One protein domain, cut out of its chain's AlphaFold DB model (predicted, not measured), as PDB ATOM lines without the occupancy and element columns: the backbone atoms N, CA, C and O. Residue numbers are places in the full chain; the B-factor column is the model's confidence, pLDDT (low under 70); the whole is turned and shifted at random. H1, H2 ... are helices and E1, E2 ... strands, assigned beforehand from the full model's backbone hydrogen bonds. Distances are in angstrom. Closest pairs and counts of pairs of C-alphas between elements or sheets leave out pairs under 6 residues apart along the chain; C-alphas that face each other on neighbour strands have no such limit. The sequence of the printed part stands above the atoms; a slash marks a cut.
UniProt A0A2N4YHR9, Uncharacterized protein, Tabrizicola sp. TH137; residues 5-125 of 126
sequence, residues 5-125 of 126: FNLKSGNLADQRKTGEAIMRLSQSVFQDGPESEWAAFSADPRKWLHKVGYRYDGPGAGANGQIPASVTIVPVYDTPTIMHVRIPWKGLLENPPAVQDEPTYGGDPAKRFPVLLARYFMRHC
ATOM      1  N   PHE A   5      20.096  39.575  37.061       77.25
ATOM      2  CA  PHE A   5      21.469  39.398  36.604       77.25
ATOM      3  C   PHE A   5      22.336  38.765  37.688       77.25
ATOM      4  O   PHE A   5      22.458  39.302  38.786       77.25
ATOM      5  N   ASN A   6      22.999  37.669  37.333       80.38
ATOM      6  CA  ASN A   6      23.982  36.968  38.149       80.38
ATOM      7  C   ASN A   6      25.376  37.044  37.505       80.38
ATOM      8  O   ASN A   6      25.512  37.249  36.298       80.38
ATOM      9  N   LEU A   7      26.433  36.852  38.295       82.94
ATOM     10  CA  LEU A   7      27.795  36.713  37.775       82.94
ATOM     11  C   LEU A   7      27.983  35.323  37.162       82.94
ATOM     12  O   LEU A   7      27.545  34.322  37.722       82.94
ATOM     13  N   LYS A   8      28.722  35.248  36.053       83.69
ATOM     14  CA  LYS A   8      29.059  33.994  35.360       83.69
ATOM     15  C   LYS A   8      29.834  33.002  36.231       83.69
ATOM     16  O   LYS A   8      29.935  31.837  35.872       83.69
ATOM     17  N   SER A   9      30.476  33.484  37.295       80.62
ATOM     18  CA  SER A   9      31.425  32.719  38.098       80.62
ATOM     19  C   SER A   9      31.556  33.306  39.502       80.62
ATOM     20  O   SER A   9      31.617  34.526  39.696       80.62
ATOM     21  N   GLY A  10      31.663  32.415  40.488       79.44
ATOM     22  CA  GLY A  10      32.038  32.747  41.863       79.44
ATOM     23  C   GLY A  10      33.522  33.108  42.028       79.44
ATOM     24  O   GLY A  10      33.916  33.592  43.084       79.44
ATOM     25  N   ASN A  11      34.355  32.887  41.001       84.56
ATOM     26  CA  ASN A  11      35.798  33.106  41.070       84.56
ATOM     27  C   ASN A  11      36.144  34.601  41.161       84.56
ATOM     28  O   ASN A  11      35.794  35.384  40.279       84.56
ATOM     29  N   LEU A  12      36.916  34.979  42.182       80.31
ATOM     30  CA  LEU A  12      37.377  36.350  42.419       80.31
ATOM     31  C   LEU A  12      38.019  37.020  41.195       80.31
ATOM     32  O   LEU A  12      37.762  38.194  40.940       80.31
ATOM     33  N   ALA A  13      38.827  36.294  40.421       82.50
ATOM     34  CA  ALA A  13      39.489  36.849  39.243       82.50
ATOM     35  C   ALA A  13      38.487  37.229  38.140       82.50
ATOM     36  O   ALA A  13      38.649  38.257  37.483       82.50
ATOM     37  N   ASP A  14      37.431  36.433  37.957       83.56
ATOM     38  CA  ASP A  14      36.357  36.734  37.007       83.56
ATOM     39  C   ASP A  14      35.505  37.917  37.476       83.56
ATOM     40  O   ASP A  14      35.173  38.799  36.681       83.56
ATOM     41  N   GLN A  15      35.184  37.966  38.771       84.50
ATOM     42  CA  GLN A  15      34.418  39.072  39.354       84.50
ATOM     43  C   GLN A  15      35.192  40.387  39.260       84.50
ATOM     44  O   GLN A  15      34.628  41.412  38.887       84.50
ATOM     45  N   ARG A  16      36.506  40.345  39.504       85.31
ATOM     46  CA  ARG A  16      37.395  41.495  39.339       85.31
ATOM     47  C   ARG A  16      37.389  42.005  37.898       85.31
ATOM     48  O   ARG A  16      37.173  43.193  37.693       85.31
ATOM     49  N   LYS A  17      37.563  41.123  36.906       88.44
ATOM     50  CA  LYS A  17      37.511  41.496  35.475       88.44
ATOM     51  C   LYS A  17      36.170  42.123  35.092       88.44
ATOM     52  O   LYS A  17      36.139  43.093  34.338       88.44
ATOM     53  N   THR A  18      35.080  41.577  35.631       87.94
ATOM     54  CA  THR A  18      33.728  42.123  35.437       87.94
ATOM     55  C   THR A  18      33.647  43.547  35.996       87.94
ATOM     56  O   THR A  18      33.185  44.457  35.316       87.94
ATOM     57  N   GLY A  19      34.168  43.761  37.205       85.50
ATOM     58  CA  GLY A  19      34.240  45.070  37.848       85.50
ATOM     59  C   GLY A  19      35.072  46.091  37.085       85.50
ATOM     60  O   GLY A  19      34.624  47.210  36.864       85.50
ATOM     61  N   GLU A  20      36.259  45.700  36.624       87.81
ATOM     62  CA  GLU A  20      37.137  46.555  35.817       87.81
ATOM     63  C   GLU A  20      36.454  46.991  34.509       87.81
ATOM     64  O   GLU A  20      36.614  48.132  34.083       87.81
ATOM     65  N   ALA A  21      35.659  46.115  33.885       88.56
ATOM     66  CA  ALA A  21      34.871  46.476  32.706       88.56
ATOM     67  C   ALA A  21      33.792  47.520  33.024       88.56
ATOM     68  O   ALA A  21      33.597  48.455  32.251       88.56
ATOM     69  N   ILE A  22      33.145  47.409  34.186       84.25
ATOM     70  CA  ILE A  22      32.172  48.402  34.656       84.25
ATOM     71  C   ILE A  22      32.855  49.742  34.943       84.25
ATOM     72  O   ILE A  22      32.330  50.775  34.547       84.25
ATOM     73  N   MET A  23      34.049  49.743  35.545       83.12
ATOM     74  CA  MET A  23      34.820  50.976  35.748       83.12
ATOM     75  C   MET A  23      35.128  51.675  34.419       83.12
ATOM     76  O   MET A  23      34.923  52.883  34.307       83.12
ATOM     77  N   ARG A  24      35.568  50.925  33.395       87.19
ATOM     78  CA  ARG A  24      35.824  51.487  32.058       87.19
ATOM     79  C   ARG A  24      34.549  52.021  31.404       87.19
ATOM     80  O   ARG A  24      34.579  53.103  30.820       87.19
ATOM     81  N   LEU A  25      33.428  51.307  31.532       83.50
ATOM     82  CA  LEU A  25      32.124  51.779  31.057       83.50
ATOM     83  C   LEU A  25      31.743  53.103  31.734       83.50
ATOM     84  O   LEU A  25      31.461  54.077  31.048       83.50
ATOM     85  N   SER A  26      31.831  53.174  33.065       77.00
ATOM     86  CA  SER A  26      31.541  54.378  33.856       77.00
ATOM     87  C   SER A  26      32.427  55.577  33.508       77.00
ATOM     88  O   SER A  26      31.974  56.717  33.560       77.00
ATOM     89  N   GLN A  27      33.695  55.351  33.158       81.00
ATOM     90  CA  GLN A  27      34.618  56.421  32.764       81.00
ATOM     91  C   GLN A  27      34.396  56.917  31.333       81.00
ATOM     92  O   GLN A  27      34.765  58.052  31.029       81.00
ATOM     93  N   SER A  28      33.810  56.079  30.477       81.00
ATOM     94  CA  SER A  28      33.601  56.361  29.057       81.00
ATOM     95  C   SER A  28      32.164  56.731  28.705       81.00
ATOM     96  O   SER A  28      31.870  56.911  27.529       81.00
ATOM     97  N   VAL A  29      31.270  56.879  29.688       73.06
ATOM     98  CA  VAL A  29      29.879  57.296  29.449       73.06
ATOM     99  C   VAL A  29      29.854  58.575  28.604       73.06
ATOM    100  O   VAL A  29      30.551  59.540  28.918       73.06
ATOM    101  N   PHE A  30      29.061  58.557  27.528       71.50
ATOM    102  CA  PHE A  30      28.945  59.628  26.524       71.50
ATOM    103  C   PHE A  30      30.198  59.886  25.674       71.50
ATOM    104  O   PHE A  30      30.262  60.884  24.961       71.50
ATOM    105  N   GLN A  31      31.200  59.007  25.721       77.56
ATOM    106  CA  GLN A  31      32.295  59.025  24.757       77.56
ATOM    107  C   GLN A  31      31.919  58.146  23.567       77.56
ATOM    108  O   GLN A  31      31.863  56.924  23.689       77.56
ATOM    109  N   ASP A  32      31.717  58.755  22.404       67.31
ATOM    110  CA  ASP A  32      31.284  58.044  21.190       67.31
ATOM    111  C   ASP A  32      32.453  57.507  20.341       67.31
ATOM    112  O   ASP A  32      32.278  57.102  19.193       67.31
ATOM    113  N   GLY A  33      33.672  57.496  20.891       75.88
ATOM    114  CA  GLY A  33      34.835  56.917  20.220       75.88
ATOM    115  C   GLY A  33      34.669  55.404  19.996       75.88
ATOM    116  O   GLY A  33      34.178  54.715  20.889       75.88
ATOM    117  N   PRO A  34      35.121  54.847  18.858       73.06
ATOM    118  CA  PRO A  34      34.920  53.431  18.515       73.06
ATOM    119  C   PRO A  34      35.620  52.447  19.468       73.06
ATOM    120  O   PRO A  34      35.262  51.274  19.513       73.06
ATOM    121  N   GLU A  35      36.604  52.917  20.237       79.94
ATOM    122  CA  GLU A  35      37.307  52.130  21.257       79.94
ATOM    123  C   GLU A  35      36.694  52.271  22.662       79.94
ATOM    124  O   GLU A  35      37.171  51.647  23.612       79.94
ATOM    125  N   SER A  36      35.650  53.091  22.824       84.00
ATOM    126  CA  SER A  36      35.040  53.333  24.126       84.00
ATOM    127  C   SER A  36      34.168  52.148  24.562       84.00
ATOM    128  O   SER A  36      33.445  51.534  23.771       84.00
ATOM    129  N   GLU A  37      34.202  51.824  25.857       86.00
ATOM    130  CA  GLU A  37      33.316  50.786  26.405       86.00
ATOM    131  C   GLU A  37      31.850  51.228  26.370       86.00
ATOM    132  O   GLU A  37      30.962  50.386  26.235       86.00
ATOM    133  N   TRP A  38      31.586  52.536  26.427       83.38
ATOM    134  CA  TRP A  38      30.254  53.096  26.225       83.38
ATOM    135  C   TRP A  38      29.698  52.823  24.830       83.38
ATOM    136  O   TRP A  38      28.557  52.383  24.734       83.38
ATOM    137  N   ALA A  39      30.484  53.010  23.766       84.50
ATOM    138  CA  ALA A  39      30.055  52.718  22.399       84.50
ATOM    139  C   ALA A  39      29.773  51.218  22.214       84.50
ATOM    140  O   ALA A  39      28.771  50.832  21.611       84.50
ATOM    141  N   ALA A  40      30.614  50.354  22.794       87.19
ATOM    142  CA  ALA A  40      30.383  48.911  22.779       87.19
ATOM    143  C   ALA A  40      29.111  48.512  23.551       87.19
ATOM    144  O   ALA A  40      28.370  47.631  23.109       87.19
ATOM    145  N   PHE A  41      28.859  49.149  24.697       86.25
ATOM    146  CA  PHE A  41      27.664  48.916  25.500       86.25
ATOM    147  C   PHE A  41      26.400  49.454  24.825       86.25
ATOM    148  O   PHE A  41      25.396  48.753  24.809       86.25
ATOM    149  N   SER A  42      26.431  50.658  24.254       81.94
ATOM    150  CA  SER A  42      25.268  51.287  23.619       81.94
ATOM    151  C   SER A  42      24.850  50.575  22.330       81.94
ATOM    152  O   SER A  42      23.655  50.466  22.062       81.94
ATOM    153  N   ALA A  43      25.809  50.030  21.574       87.69
ATOM    154  CA  ALA A  43      25.540  49.279  20.351       87.69
ATOM    155  C   ALA A  43      24.818  47.946  20.613       87.69
ATOM    156  O   ALA A  43      23.880  47.596  19.898       87.69
ATOM    157  N   ASP A  44      25.248  47.190  21.629       87.94
ATOM    158  CA  ASP A  44      24.601  45.934  22.019       87.94
ATOM    159  C   ASP A  44      24.788  45.655  23.522       87.94
ATOM    160  O   ASP A  44      25.692  44.905  23.925       87.94
ATOM    161  N   PRO A  45      23.898  46.203  24.375       85.50
ATOM    162  CA  PRO A  45      23.992  46.025  25.818       85.50
ATOM    163  C   PRO A  45      23.936  44.552  26.229       85.50
ATOM    164  O   PRO A  45      24.562  44.149  27.210       85.50
ATOM    165  N   ARG A  46      23.216  43.711  25.469       86.44
ATOM    166  CA  ARG A  46      23.035  42.293  25.803       86.44
ATOM    167  C   ARG A  46      24.332  41.528  25.629       86.44
ATOM    168  O   ARG A  46      24.779  40.817  26.534       86.44
ATOM    169  N   LYS A  47      24.952  41.697  24.462       89.31
ATOM    170  CA  LYS A  47      26.244  41.090  24.152       89.31
ATOM    171  C   LYS A  47      27.329  41.622  25.073       89.31
ATOM    172  O   LYS A  47      28.153  40.829  25.529       89.31
ATOM    173  N   TRP A  48      27.309  42.918  25.386       90.38
ATOM    174  CA  TRP A  48      28.260  43.515  26.318       90.38
ATOM    175  C   TRP A  48      28.148  42.888  27.712       90.38
ATOM    176  O   TRP A  48      29.132  42.338  28.206       90.38
ATOM    177  N   LEU A  49      26.944  42.848  28.299       88.06
ATOM    178  CA  LEU A  49      26.696  42.254  29.619       88.06
ATOM    179  C   LEU A  49      27.145  40.792  29.679       88.06
ATOM    180  O   LEU A  49      27.862  40.389  30.599       88.06
ATOM    181  N   HIS A  50      26.796  40.002  28.661       89.38
ATOM    182  CA  HIS A  50      27.213  38.607  28.589       89.38
ATOM    183  C   HIS A  50      28.742  38.453  28.463       89.38
ATOM    184  O   HIS A  50      29.325  37.569  29.103       89.38
ATOM    185  N   LYS A  51      29.399  39.315  27.671       90.56
ATOM    186  CA  LYS A  51      30.857  39.327  27.461       90.56
ATOM    187  C   LYS A  51      31.614  39.662  28.745       90.56
ATOM    188  O   LYS A  51      32.601  38.994  29.045       90.56
ATOM    189  N   VAL A  52      31.162  40.666  29.499       88.69
ATOM    190  CA  VAL A  52      31.874  41.117  30.708       88.69
ATOM    191  C   VAL A  52      31.666  40.200  31.905       88.69
ATOM    192  O   VAL A  52      32.485  40.221  32.814       88.69
ATOM    193  N   GLY A  53      30.639  39.347  31.874       87.81
ATOM    194  CA  GLY A  53      30.462  38.280  32.856       87.81
ATOM    195  C   GLY A  53      29.105  38.236  33.545       87.81
ATOM    196  O   GLY A  53      28.993  37.526  34.537       87.81
ATOM    197  N   TYR A  54      28.083  38.925  33.042       87.88
ATOM    198  CA  TYR A  54      26.718  38.810  33.559       87.88
ATOM    199  C   TYR A  54      25.920  37.715  32.857       87.88
ATOM    200  O   TYR A  54      26.162  37.371  31.697       87.88
ATOM    201  N   ARG A  55      24.963  37.154  33.588       87.19
ATOM    202  CA  ARG A  55      24.067  36.082  33.167       87.19
ATOM    203  C   ARG A  55      22.650  36.434  33.578       87.19
ATOM    204  O   ARG A  55      22.433  36.834  34.714       87.19
ATOM    205  N   TYR A  56      21.716  36.310  32.650       84.69
ATOM    206  CA  TYR A  56      20.297  36.527  32.880       84.69
ATOM    207  C   TYR A  56      19.640  35.231  33.345       84.69
ATOM    208  O   TYR A  56      19.779  34.206  32.682       84.69
ATOM    209  N   ASP A  57      18.928  35.298  34.464       82.25
ATOM    210  CA  ASP A  57      18.213  34.176  35.086       82.25
ATOM    211  C   ASP A  57      16.698  34.447  35.125       82.25
ATOM    212  O   ASP A  57      16.016  34.286  36.132       82.25
ATOM    213  N   GLY A  58      16.172  35.005  34.034       78.19
ATOM    214  CA  GLY A  58      14.748  35.288  33.883       78.19
ATOM    215  C   GLY A  58      14.079  34.467  32.786       78.19
ATOM    216  O   GLY A  58      14.728  33.682  32.092       78.19
ATOM    217  N   PRO A  59      12.765  34.664  32.587       77.38
ATOM    218  CA  PRO A  59      12.009  33.949  31.566       77.38
ATOM    219  C   PRO A  59      12.631  34.093  30.173       77.38
ATOM    220  O   PRO A  59      12.909  35.200  29.713       77.38
ATOM    221  N   GLY A  60      12.832  32.964  29.493       82.12
ATOM    222  CA  GLY A  60      13.418  32.936  28.152       82.12
ATOM    223  C   GLY A  60      14.935  33.138  28.110       82.12
ATOM    224  O   GLY A  60      15.466  33.382  27.028       82.12
ATOM    225  N   ALA A  61      15.640  33.050  29.244       85.06
ATOM    226  CA  ALA A  61      17.098  33.030  29.259       85.06
ATOM    227  C   ALA A  61      17.658  31.952  28.316       85.06
ATOM    228  O   ALA A  61      17.165  30.824  28.264       85.06
ATOM    229  N   GLY A  62      18.706  32.304  27.567       85.06
ATOM    230  CA  GLY A  62      19.430  31.341  26.740       85.06
ATOM    231  C   GLY A  62      20.152  30.289  27.589       85.06
ATOM    232  O   GLY A  62      20.351  30.473  28.789       85.06
ATOM    233  N   ALA A  63      20.612  29.208  26.953       87.38
ATOM    234  CA  ALA A  63      21.250  28.072  27.631       87.38
ATOM    235  C   ALA A  63      22.450  28.452  28.522       87.38
ATOM    236  O   ALA A  63      22.748  27.748  29.481       87.38
ATOM    237  N   ASN A  64      23.114  29.578  28.239       86.00
ATOM    238  CA  ASN A  64      24.218  30.100  29.046       86.00
ATOM    239  C   ASN A  64      23.873  31.456  29.673       86.00
ATOM    240  O   ASN A  64      24.753  32.305  29.789       86.00
ATOM    241  N   GLY A  65      22.609  31.706  30.023       83.31
ATOM    242  CA  GLY A  65      22.165  32.960  30.637       83.31
ATOM    243  C   GLY A  65      22.260  34.167  29.703       83.31
ATOM    244  O   GLY A  65      22.521  35.283  30.157       83.31
ATOM    245  N   GLN A  66      22.113  33.970  28.391       89.00
ATOM    246  CA  GLN A  66      21.953  35.082  27.457       89.00
ATOM    247  C   GLN A  66      20.602  35.762  27.678       89.00
ATOM    248  O   GLN A  66      19.595  35.104  27.935       89.00
ATOM    249  N   ILE A  67      20.584  37.082  27.533       83.12
ATOM    250  CA  ILE A  67      19.363  37.881  27.622       83.12
ATOM    251  C   ILE A  67      18.596  37.713  26.300       83.12
ATOM    252  O   ILE A  67      19.176  38.003  25.248       83.12
ATOM    253  N   PRO A  68      17.333  37.255  26.310       83.25
ATOM    254  CA  PRO A  68      16.566  37.088  25.080       83.25
ATOM    255  C   PRO A  68      16.227  38.438  24.436       83.25
ATOM    256  O   PRO A  68      16.156  39.473  25.103       83.25
ATOM    257  N   ALA A  69      15.964  38.427  23.127       83.56
ATOM    258  CA  ALA A  69      15.586  39.631  22.379       83.56
ATOM    259  C   ALA A  69      14.283  40.278  22.892       83.56
ATOM    260  O   ALA A  69      14.105  41.483  22.747       83.56
ATOM    261  N   SER A  70      13.409  39.493  23.530       78.00
ATOM    262  CA  SER A  70      12.164  39.953  24.158       78.00
ATOM    263  C   SER A  70      12.373  40.839  25.392       78.00
ATOM    264  O   SER A  70      11.448  41.537  25.795       78.00
ATOM    265  N   VAL A  71      13.564  40.825  26.001       73.31
ATOM    266  CA  VAL A  71      13.899  41.687  27.139       73.31
ATOM    267  C   VAL A  71      14.510  42.976  26.613       73.31
ATOM    268  O   VAL A  71      15.598  42.962  26.033       73.31
ATOM    269  N   THR A  72      13.825  44.096  26.822       71.44
ATOM    270  CA  THR A  72      14.340  45.433  26.506       71.44
ATOM    271  C   THR A  72      15.309  45.881  27.593       71.44
ATOM    272  O   THR A  72      14.939  45.958  28.761       71.44
ATOM    273  N   ILE A  73      16.541  46.200  27.199       71.19
ATOM    274  CA  ILE A  73      17.526  46.830  28.078       71.19
ATOM    275  C   ILE A  73      17.520  48.312  27.780       71.19
ATOM    276  O   ILE A  73      17.779  48.706  26.643       71.19
ATOM    277  N   VAL A  74      17.269  49.121  28.800       63.62
ATOM    278  CA  VAL A  74      17.413  50.564  28.687       63.62
ATOM    279  C   VAL A  74      18.491  51.005  29.684       63.62
ATOM    280  O   VAL A  74      18.432  50.634  30.863       63.62
ATOM    281  N   PRO A  75      19.510  51.760  29.242       63.91
ATOM    282  CA  PRO A  75      20.382  52.495  30.145       63.91
ATOM    283  C   PRO A  75      19.534  53.615  30.750       63.91
ATOM    284  O   PRO A  75      19.223  54.592  30.071       63.91
ATOM    285  N   VAL A  76      19.068  53.444  31.985       54.06
ATOM    286  CA  VAL A  76      18.108  54.377  32.588       54.06
ATOM    287  C   VAL A  76      18.735  55.189  33.711       54.06
ATOM    288  O   VAL A  76      19.367  54.644  34.616       54.06
ATOM    289  N   TYR A  77      18.466  56.495  33.655       49.19
ATOM    290  CA  TYR A  77      18.271  57.361  34.815       49.19
ATOM    291  C   TYR A  77      16.784  57.244  35.227       49.19
ATOM    292  O   TYR A  77      15.913  57.603  34.446       49.19
ATOM    293  N   ASP A  78      16.521  56.612  36.378       34.66
ATOM    294  CA  ASP A  78      15.251  56.018  36.878       34.66
ATOM    295  C   ASP A  78      13.879  56.363  36.219       34.66
ATOM    296  O   ASP A  78      13.447  57.511  36.254       34.66
ATOM    297  N   THR A  79      13.099  55.338  35.791       37.22
ATOM    298  CA  THR A  79      11.618  55.398  35.579       37.22
ATOM    299  C   THR A  79      10.857  54.077  35.917       37.22
ATOM    300  O   THR A  79      11.415  52.994  35.860       37.22
ATOM    301  N   PRO A  80       9.560  54.074  36.270       35.53
ATOM    302  CA  PRO A  80       8.929  52.948  36.994       35.53
ATOM    303  C   PRO A  80       8.543  51.656  36.223       35.53
ATOM    304  O   PRO A  80       7.957  50.771  36.841       35.53
ATOM    305  N   THR A  81       8.810  51.497  34.919       33.62
ATOM    306  CA  THR A  81       8.291  50.342  34.125       33.62
ATOM    307  C   THR A  81       9.326  49.601  33.270       33.62
ATOM    308  O   THR A  81       8.965  48.736  32.472       33.62
ATOM    309  N   ILE A  82      10.615  49.898  33.436       46.00
ATOM    310  CA  ILE A  82      11.684  49.430  32.549       46.00
ATOM    311  C   ILE A  82      12.751  48.689  33.366       46.00
ATOM    312  O   ILE A  82      13.085  49.120  34.463       46.00
ATOM    313  N   MET A  83      13.296  47.585  32.832       45.38
ATOM    314  CA  MET A  83      14.463  46.929  33.431       45.38
ATOM    315  C   MET A  83      15.674  47.851  33.281       45.38
ATOM    316  O   MET A  83      16.141  48.112  32.166       45.38
ATOM    317  N   HIS A  84      16.165  48.369  34.399       57.06
ATOM    318  CA  HIS A  84      17.224  49.364  34.405       57.06
ATOM    319  C   HIS A  84      18.568  48.694  34.535       57.06
ATOM    320  O   HIS A  84      18.862  48.085  35.556       57.06
ATOM    321  N   VAL A  85      19.438  48.884  33.552       57.56
ATOM    322  CA  VAL A  85      20.855  48.588  33.746       57.56
ATOM    323  C   VAL A  85      21.513  49.854  34.280       57.56
ATOM    324  O   VAL A  85      21.823  50.778  33.527       57.56
ATOM    325  N   ARG A  86      21.659  49.924  35.609       61.69
ATOM    326  CA  ARG A  86      22.224  51.091  36.298       61.69
ATOM    327  C   ARG A  86      23.739  51.104  36.167       61.69
ATOM    328  O   ARG A  86      24.449  50.407  36.888       61.69
ATOM    329  N   ILE A  87      24.235  51.935  35.260       61.91
ATOM    330  CA  ILE A  87      25.668  52.189  35.124       61.91
ATOM    331  C   ILE A  87      26.105  53.068  36.297       61.91
ATOM    332  O   ILE A  87      25.493  54.114  36.527       61.91
ATOM    333  N   PRO A  88      27.132  52.667  37.067       59.91
ATOM    334  CA  PRO A  88      27.587  53.476  38.179       59.91
ATOM    335  C   PRO A  88      28.111  54.811  37.654       59.91
ATOM    336  O   PRO A  88      28.858  54.858  36.674       59.91
ATOM    337  N   TRP A  89      27.711  55.900  38.309       56.53
ATOM    338  CA  TRP A  89      28.183  57.241  37.977       56.53
ATOM    339  C   TRP A  89      29.704  57.329  38.136       56.53
ATOM    340  O   TRP A  89      30.255  56.783  39.092       56.53
ATOM    341  N   LYS A  90      30.385  58.063  37.248       60.88
ATOM    342  CA  LYS A  90      31.845  58.243  37.302       60.88
ATOM    343  C   LYS A  90      32.329  58.733  38.675       60.88
ATOM    344  O   LYS A  90      33.316  58.213  39.180       60.88
ATOM    345  N   GLY A  91      31.602  59.657  39.309       58.06
ATOM    346  CA  GLY A  91      31.936  60.183  40.642       58.06
ATOM    347  C   GLY A  91      31.875  59.148  41.776       58.06
ATOM    348  O   GLY A  91      32.523  59.331  42.801       58.06
ATOM    349  N   LEU A  92      31.178  58.016  41.592       61.66
ATOM    350  CA  LEU A  92      31.223  56.894  42.544       61.66
ATOM    351  C   LEU A  92      32.623  56.255  42.605       61.66
ATOM    352  O   LEU A  92      32.978  55.641  43.605       61.66
ATOM    353  N   LEU A  93      33.417  56.382  41.536       64.25
ATOM    354  CA  LEU A  93      34.785  55.865  41.476       64.25
ATOM    355  C   LEU A  93      35.791  56.777  42.194       64.25
ATOM    356  O   LEU A  93      36.868  56.313  42.548       64.25
ATOM    357  N   GLU A  94      35.454  58.055  42.383       67.00
ATOM    358  CA  GLU A  94      36.319  59.037  43.050       67.00
ATOM    359  C   GLU A  94      36.307  58.838  44.569       67.00
ATOM    360  O   GLU A  94      37.356  58.877  45.204       67.00
ATOM    361  N   ASN A  95      35.129  58.547  45.128       62.94
ATOM    362  CA  ASN A  95      34.944  58.175  46.528       62.94
ATOM    363  C   ASN A  95      34.220  56.825  46.603       62.94
ATOM    364  O   ASN A  95      32.993  56.791  46.758       62.94
ATOM    365  N   PRO A  96      34.953  55.706  46.462       62.19
ATOM    366  CA  PRO A  96      34.351  54.386  46.532       62.19
ATOM    367  C   PRO A  96      33.670  54.201  47.899       62.19
ATOM    368  O   PRO A  96      34.294  54.478  48.927       62.19
ATOM    369  N   PRO A  97      32.400  53.754  47.953       56.53
ATOM    370  CA  PRO A  97      31.708  53.569  49.221       56.53
ATOM    371  C   PRO A  97      32.482  52.589  50.105       56.53
ATOM    372  O   PRO A  97      32.935  51.541  49.638       56.53
ATOM    373  N   ALA A  98      32.613  52.925  51.388       53.59
ATOM    374  CA  ALA A  98      33.182  52.023  52.376       53.59
ATOM    375  C   ALA A  98      32.253  50.811  52.514       53.59
ATOM    376  O   ALA A  98      31.155  50.906  53.062       53.59
ATOM    377  N   VAL A  99      32.672  49.671  51.970       52.72
ATOM    378  CA  VAL A  99      31.946  48.408  52.119       52.72
ATOM    379  C   VAL A  99      32.607  47.613  53.227       52.72
ATOM    380  O   VAL A  99      33.830  47.500  53.251       52.72
ATOM    381  N   GLN A 100      31.799  47.046  54.118       50.22
ATOM    382  CA  GLN A 100      32.266  46.196  55.208       50.22
ATOM    383  C   GLN A 100      33.141  45.049  54.673       50.22
ATOM    384  O   GLN A 100      32.882  44.497  53.599       50.22
ATOM    385  N   ASP A 101      34.210  44.731  55.399       47.06
ATOM    386  CA  ASP A 101      35.155  43.660  55.075       47.06
ATOM    387  C   ASP A 101      34.462  42.301  55.108       47.06
ATOM    388  O   ASP A 101      34.392  41.650  56.146       47.06
ATOM    389  N   GLU A 102      33.955  41.849  53.960       52.69
ATOM    390  CA  GLU A 102      33.626  40.438  53.802       52.69
ATOM    391  C   GLU A 102      34.876  39.670  53.342       52.69
ATOM    392  O   GLU A 102      35.498  40.043  52.337       52.69
ATOM    393  N   PRO A 103      35.207  38.536  53.988       57.28
ATOM    394  CA  PRO A 103      36.309  37.659  53.580       57.28
ATOM    395  C   PRO A 103      36.222  37.215  52.110       57.28
ATOM    396  O   PRO A 103      37.225  36.869  51.488       57.28
ATOM    397  N   THR A 104      35.013  37.245  51.535       59.06
ATOM    398  CA  THR A 104      34.719  36.798  50.168       59.06
ATOM    399  C   THR A 104      35.184  37.753  49.064       59.06
ATOM    400  O   THR A 104      35.000  37.417  47.895       59.06
ATOM    401  N   TYR A 105      35.775  38.911  49.392       55.94
ATOM    402  CA  TYR A 105      36.247  39.910  48.418       55.94
ATOM    403  C   TYR A 105      37.764  39.912  48.179       55.94
ATOM    404  O   TYR A 105      38.244  40.596  47.273       55.94
ATOM    405  N   GLY A 106      38.511  39.116  48.952       58.44
ATOM    406  CA  GLY A 106      39.973  39.129  48.972       58.44
ATOM    407  C   GLY A 106      40.544  40.265  49.833       58.44
ATOM    408  O   GLY A 106      39.907  41.295  50.035       58.44
ATOM    409  N   GLY A 107      41.758  40.064  50.356       60.00
ATOM    410  CA  GLY A 107      42.396  40.996  51.301       60.00
ATOM    411  C   GLY A 107      43.092  42.208  50.669       60.00
ATOM    412  O   GLY A 107      43.558  43.078  51.391       60.00
ATOM    413  N   ASP A 108      43.184  42.271  49.338       70.81
ATOM    414  CA  ASP A 108      43.880  43.338  48.607       70.81
ATOM    415  C   ASP A 108      42.882  44.421  48.138       70.81
ATOM    416  O   ASP A 108      42.033  44.124  47.284       70.81
ATOM    417  N   PRO A 109      42.980  45.672  48.634       66.19
ATOM    418  CA  PRO A 109      42.074  46.769  48.281       66.19
ATOM    419  C   PRO A 109      41.945  47.023  46.772       66.19
ATOM    420  O   PRO A 109      40.842  47.278  46.283       66.19
ATOM    421  N   ALA A 110      43.040  46.880  46.012       66.56
ATOM    422  CA  ALA A 110      43.054  47.118  44.567       66.56
ATOM    423  C   ALA A 110      42.258  46.058  43.782       66.56
ATOM    424  O   ALA A 110      41.768  46.315  42.685       66.56
ATOM    425  N   LYS A 111      42.099  44.856  44.350       69.44
ATOM    426  CA  LYS A 111      41.283  43.771  43.776       69.44
ATOM    427  C   LYS A 111      39.846  43.813  44.280       69.44
ATOM    428  O   LYS A 111      38.927  43.429  43.560       69.44
ATOM    429  N   ARG A 112      39.662  44.294  45.505       73.81
ATOM    430  CA  ARG A 112      38.394  44.297  46.222       73.81
ATOM    431  C   ARG A 112      37.370  45.262  45.638       73.81
ATOM    432  O   ARG A 112      36.220  44.872  45.452       73.81
ATOM    433  N   PHE A 113      37.771  46.491  45.309       76.12
ATOM    434  CA  PHE A 113      36.833  47.483  44.778       76.12
ATOM    435  C   PHE A 113      36.177  47.061  43.443       76.12
ATOM    436  O   PHE A 113      34.949  47.116  43.352       76.12
ATOM    437  N   PRO A 114      36.912  46.528  42.446       80.38
ATOM    438  CA  PRO A 114      36.289  45.977  41.242       80.38
ATOM    439  C   PRO A 114      35.300  44.835  41.528       80.38
ATOM    440  O   PRO A 114      34.196  44.816  40.987       80.38
ATOM    441  N   VAL A 115      35.651  43.892  42.410       79.38
ATOM    442  CA  VAL A 115      34.757  42.775  42.772       79.38
ATOM    443  C   VAL A 115      33.452  43.293  43.383       79.38
ATOM    444  O   VAL A 115      32.368  42.827  43.028       79.38
ATOM    445  N   LEU A 116      33.544  44.290  44.265       76.81
ATOM    446  CA  LEU A 116      32.386  44.952  44.862       76.81
ATOM    447  C   LEU A 116      31.518  45.639  43.812       76.81
ATOM    448  O   LEU A 116      30.300  45.472  43.825       76.81
ATOM    449  N   LEU A 117      32.137  46.359  42.879       77.12
ATOM    450  CA  LEU A 117      31.429  47.053  41.811       77.12
ATOM    451  C   LEU A 117      30.647  46.079  40.918       77.12
ATOM    452  O   LEU A 117      29.487  46.335  40.597       77.12
ATOM    453  N   ALA A 118      31.241  44.927  40.591       79.44
ATOM    454  CA  ALA A 118      30.574  43.870  39.835       79.44
ATOM    455  C   ALA A 118      29.317  43.348  40.556       79.44
ATOM    456  O   ALA A 118      28.275  43.131  39.937       79.44
ATOM    457  N   ARG A 119      29.379  43.184  41.885       75.25
ATOM    458  CA  ARG A 119      28.222  42.744  42.682       75.25
ATOM    459  C   ARG A 119      27.191  43.844  42.921       75.25
ATOM    460  O   ARG A 119      25.997  43.552  42.952       75.25
ATOM    461  N   TYR A 120      27.625  45.092  43.076       71.31
ATOM    462  CA  TYR A 120      26.743  46.252  43.203       71.31
ATOM    463  C   TYR A 120      25.877  46.410  41.952       71.31
ATOM    464  O   TYR A 120      24.655  46.492  42.049       71.31
ATOM    465  N   PHE A 121      26.500  46.346  40.775       69.44
ATOM    466  CA  PHE A 121      25.802  46.441  39.500       69.44
ATOM    467  C   PHE A 121      24.717  45.364  39.349       69.44
ATOM    468  O   PHE A 121      23.599  45.701  38.972       69.44
ATOM    469  N   MET A 122      24.973  44.107  39.752       66.38
ATOM    470  CA  MET A 122      23.937  43.054  39.779       66.38
ATOM    471  C   MET A 122      22.705  43.450  40.600       66.38
ATOM    472  O   MET A 122      21.577  43.283  40.150       66.38
ATOM    473  N   ARG A 123      22.909  43.973  41.818       61.50
ATOM    474  CA  ARG A 123      21.814  44.301  42.754       61.50
ATOM    475  C   ARG A 123      20.943  45.455  42.260       61.50
ATOM    476  O   ARG A 123      19.781  45.558  42.660       61.50
ATOM    477  N   HIS A 124      21.523  46.302  41.417       58.81
ATOM    478  CA  HIS A 124      20.915  47.504  40.867       58.81
ATOM    479  C   HIS A 124      20.405  47.339  39.433       58.81
ATOM    480  O   HIS A 124      19.787  48.271  38.924       58.81
ATOM    481  N   CYS A 125      20.599  46.166  38.822       53.84
ATOM    482  CA  CYS A 125      19.917  45.784  37.595       53.84
ATOM    483  C   CYS A 125      18.628  45.024  37.939       53.84
ATOM    484  O   CYS A 125      18.682  43.849  38.307       53.84
TER     485      CYS A 125
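What this domain is: This is residues 5 to 125 of the 126 residues of an uncharacterized protein of Tabrizicola sp. TH137 (UniProt A0A2N4YHR9). Two long helices, H1 and H5, cross as an X to make the core, with the shorter H2 packed on residues 21 to 28 of H1 and followed by H3. A tiny two-stranded sheet, E1 and E2, sits beside H3 and residues 118 to 124 of H5, while two long loops, residues 57 to 89 and 94 to 108, make much of the rest. The printed part has 121 residues, of which 58 are in named elements, under half; along the chain come E1, H1, H2, H3, E2, H4 and H5, and the class is mostly helix. The sheet, in the order E1 - E2, is antiparallel. The whole is compact, with a radius of gyration of the C-alphas of 14.3 A and spans of 40 by 32 by 30 A.

Where its parts are: Start at C-alpha 5, at (21.469, 39.398, 36.604), where strand E1, residues 5 to 7, begins. Go on to C-alpha 12 at (37.377, 36.350, 42.419); from there helix H1, residues 12 to 28, runs 24.4 A. Next come helix H2, residues 37 to 43, helix H3, residues 45 to 52, and strand E2, residues 54 to 56. Far along is the short helix H4, residues 90 to 93. Helix H5, residues 109 to 124, runs 22.4 A to C-alpha 124 at (20.915, 47.504, 40.867).

How they stand to each other: Begin with H1, the hub, which touches four helices. It touches H5, about perpendicular at 75 degrees; look at Gly 19 and Pro 114, their closest C-alphas, 4.1 A apart. With residues 21 to 28 alone H1 touches H2, about perpendicular at 79 degrees, the closest C-alphas being those of Leu 25 and Glu 37, 4.9 A. H1 and H3 only just touch, with 3 pairs of C-alphas within 8 A, the closest being Thr 18 and Val 52 at 5.2 A. H1 and H4 also only just touch, with 3 such pairs, the closest C-alphas being those of Ser 26 and Lys 90, 5.2 A. In the antiparallel neighbours E1 and E2, find N 6 and O 55, within hydrogen-bond range at 2.8 A. The closest C-alphas of E1 and H5 are those of Phe 5 and Met 122, 5.4 A. H3 and H5 stay apart. Every O i to N i+4 pair is within hydrogen-bond range in H1, H2 and H3; in H5 10 of 12 are, and H4 is too short for such a pair.

The domain as a whole: The C-alphas of Ser 70 and Gly 107, the two farthest apart, are 40.6 A from each other. The printed part has no cut. The links E2 to H4, 33 residues, and H4 to H5, 15 residues, are long. The mean pLDDT of the printed part is 73.2; look for values under 70 at residue 32 and at residues 74 to 107, 109 to 111 and 121 to 125.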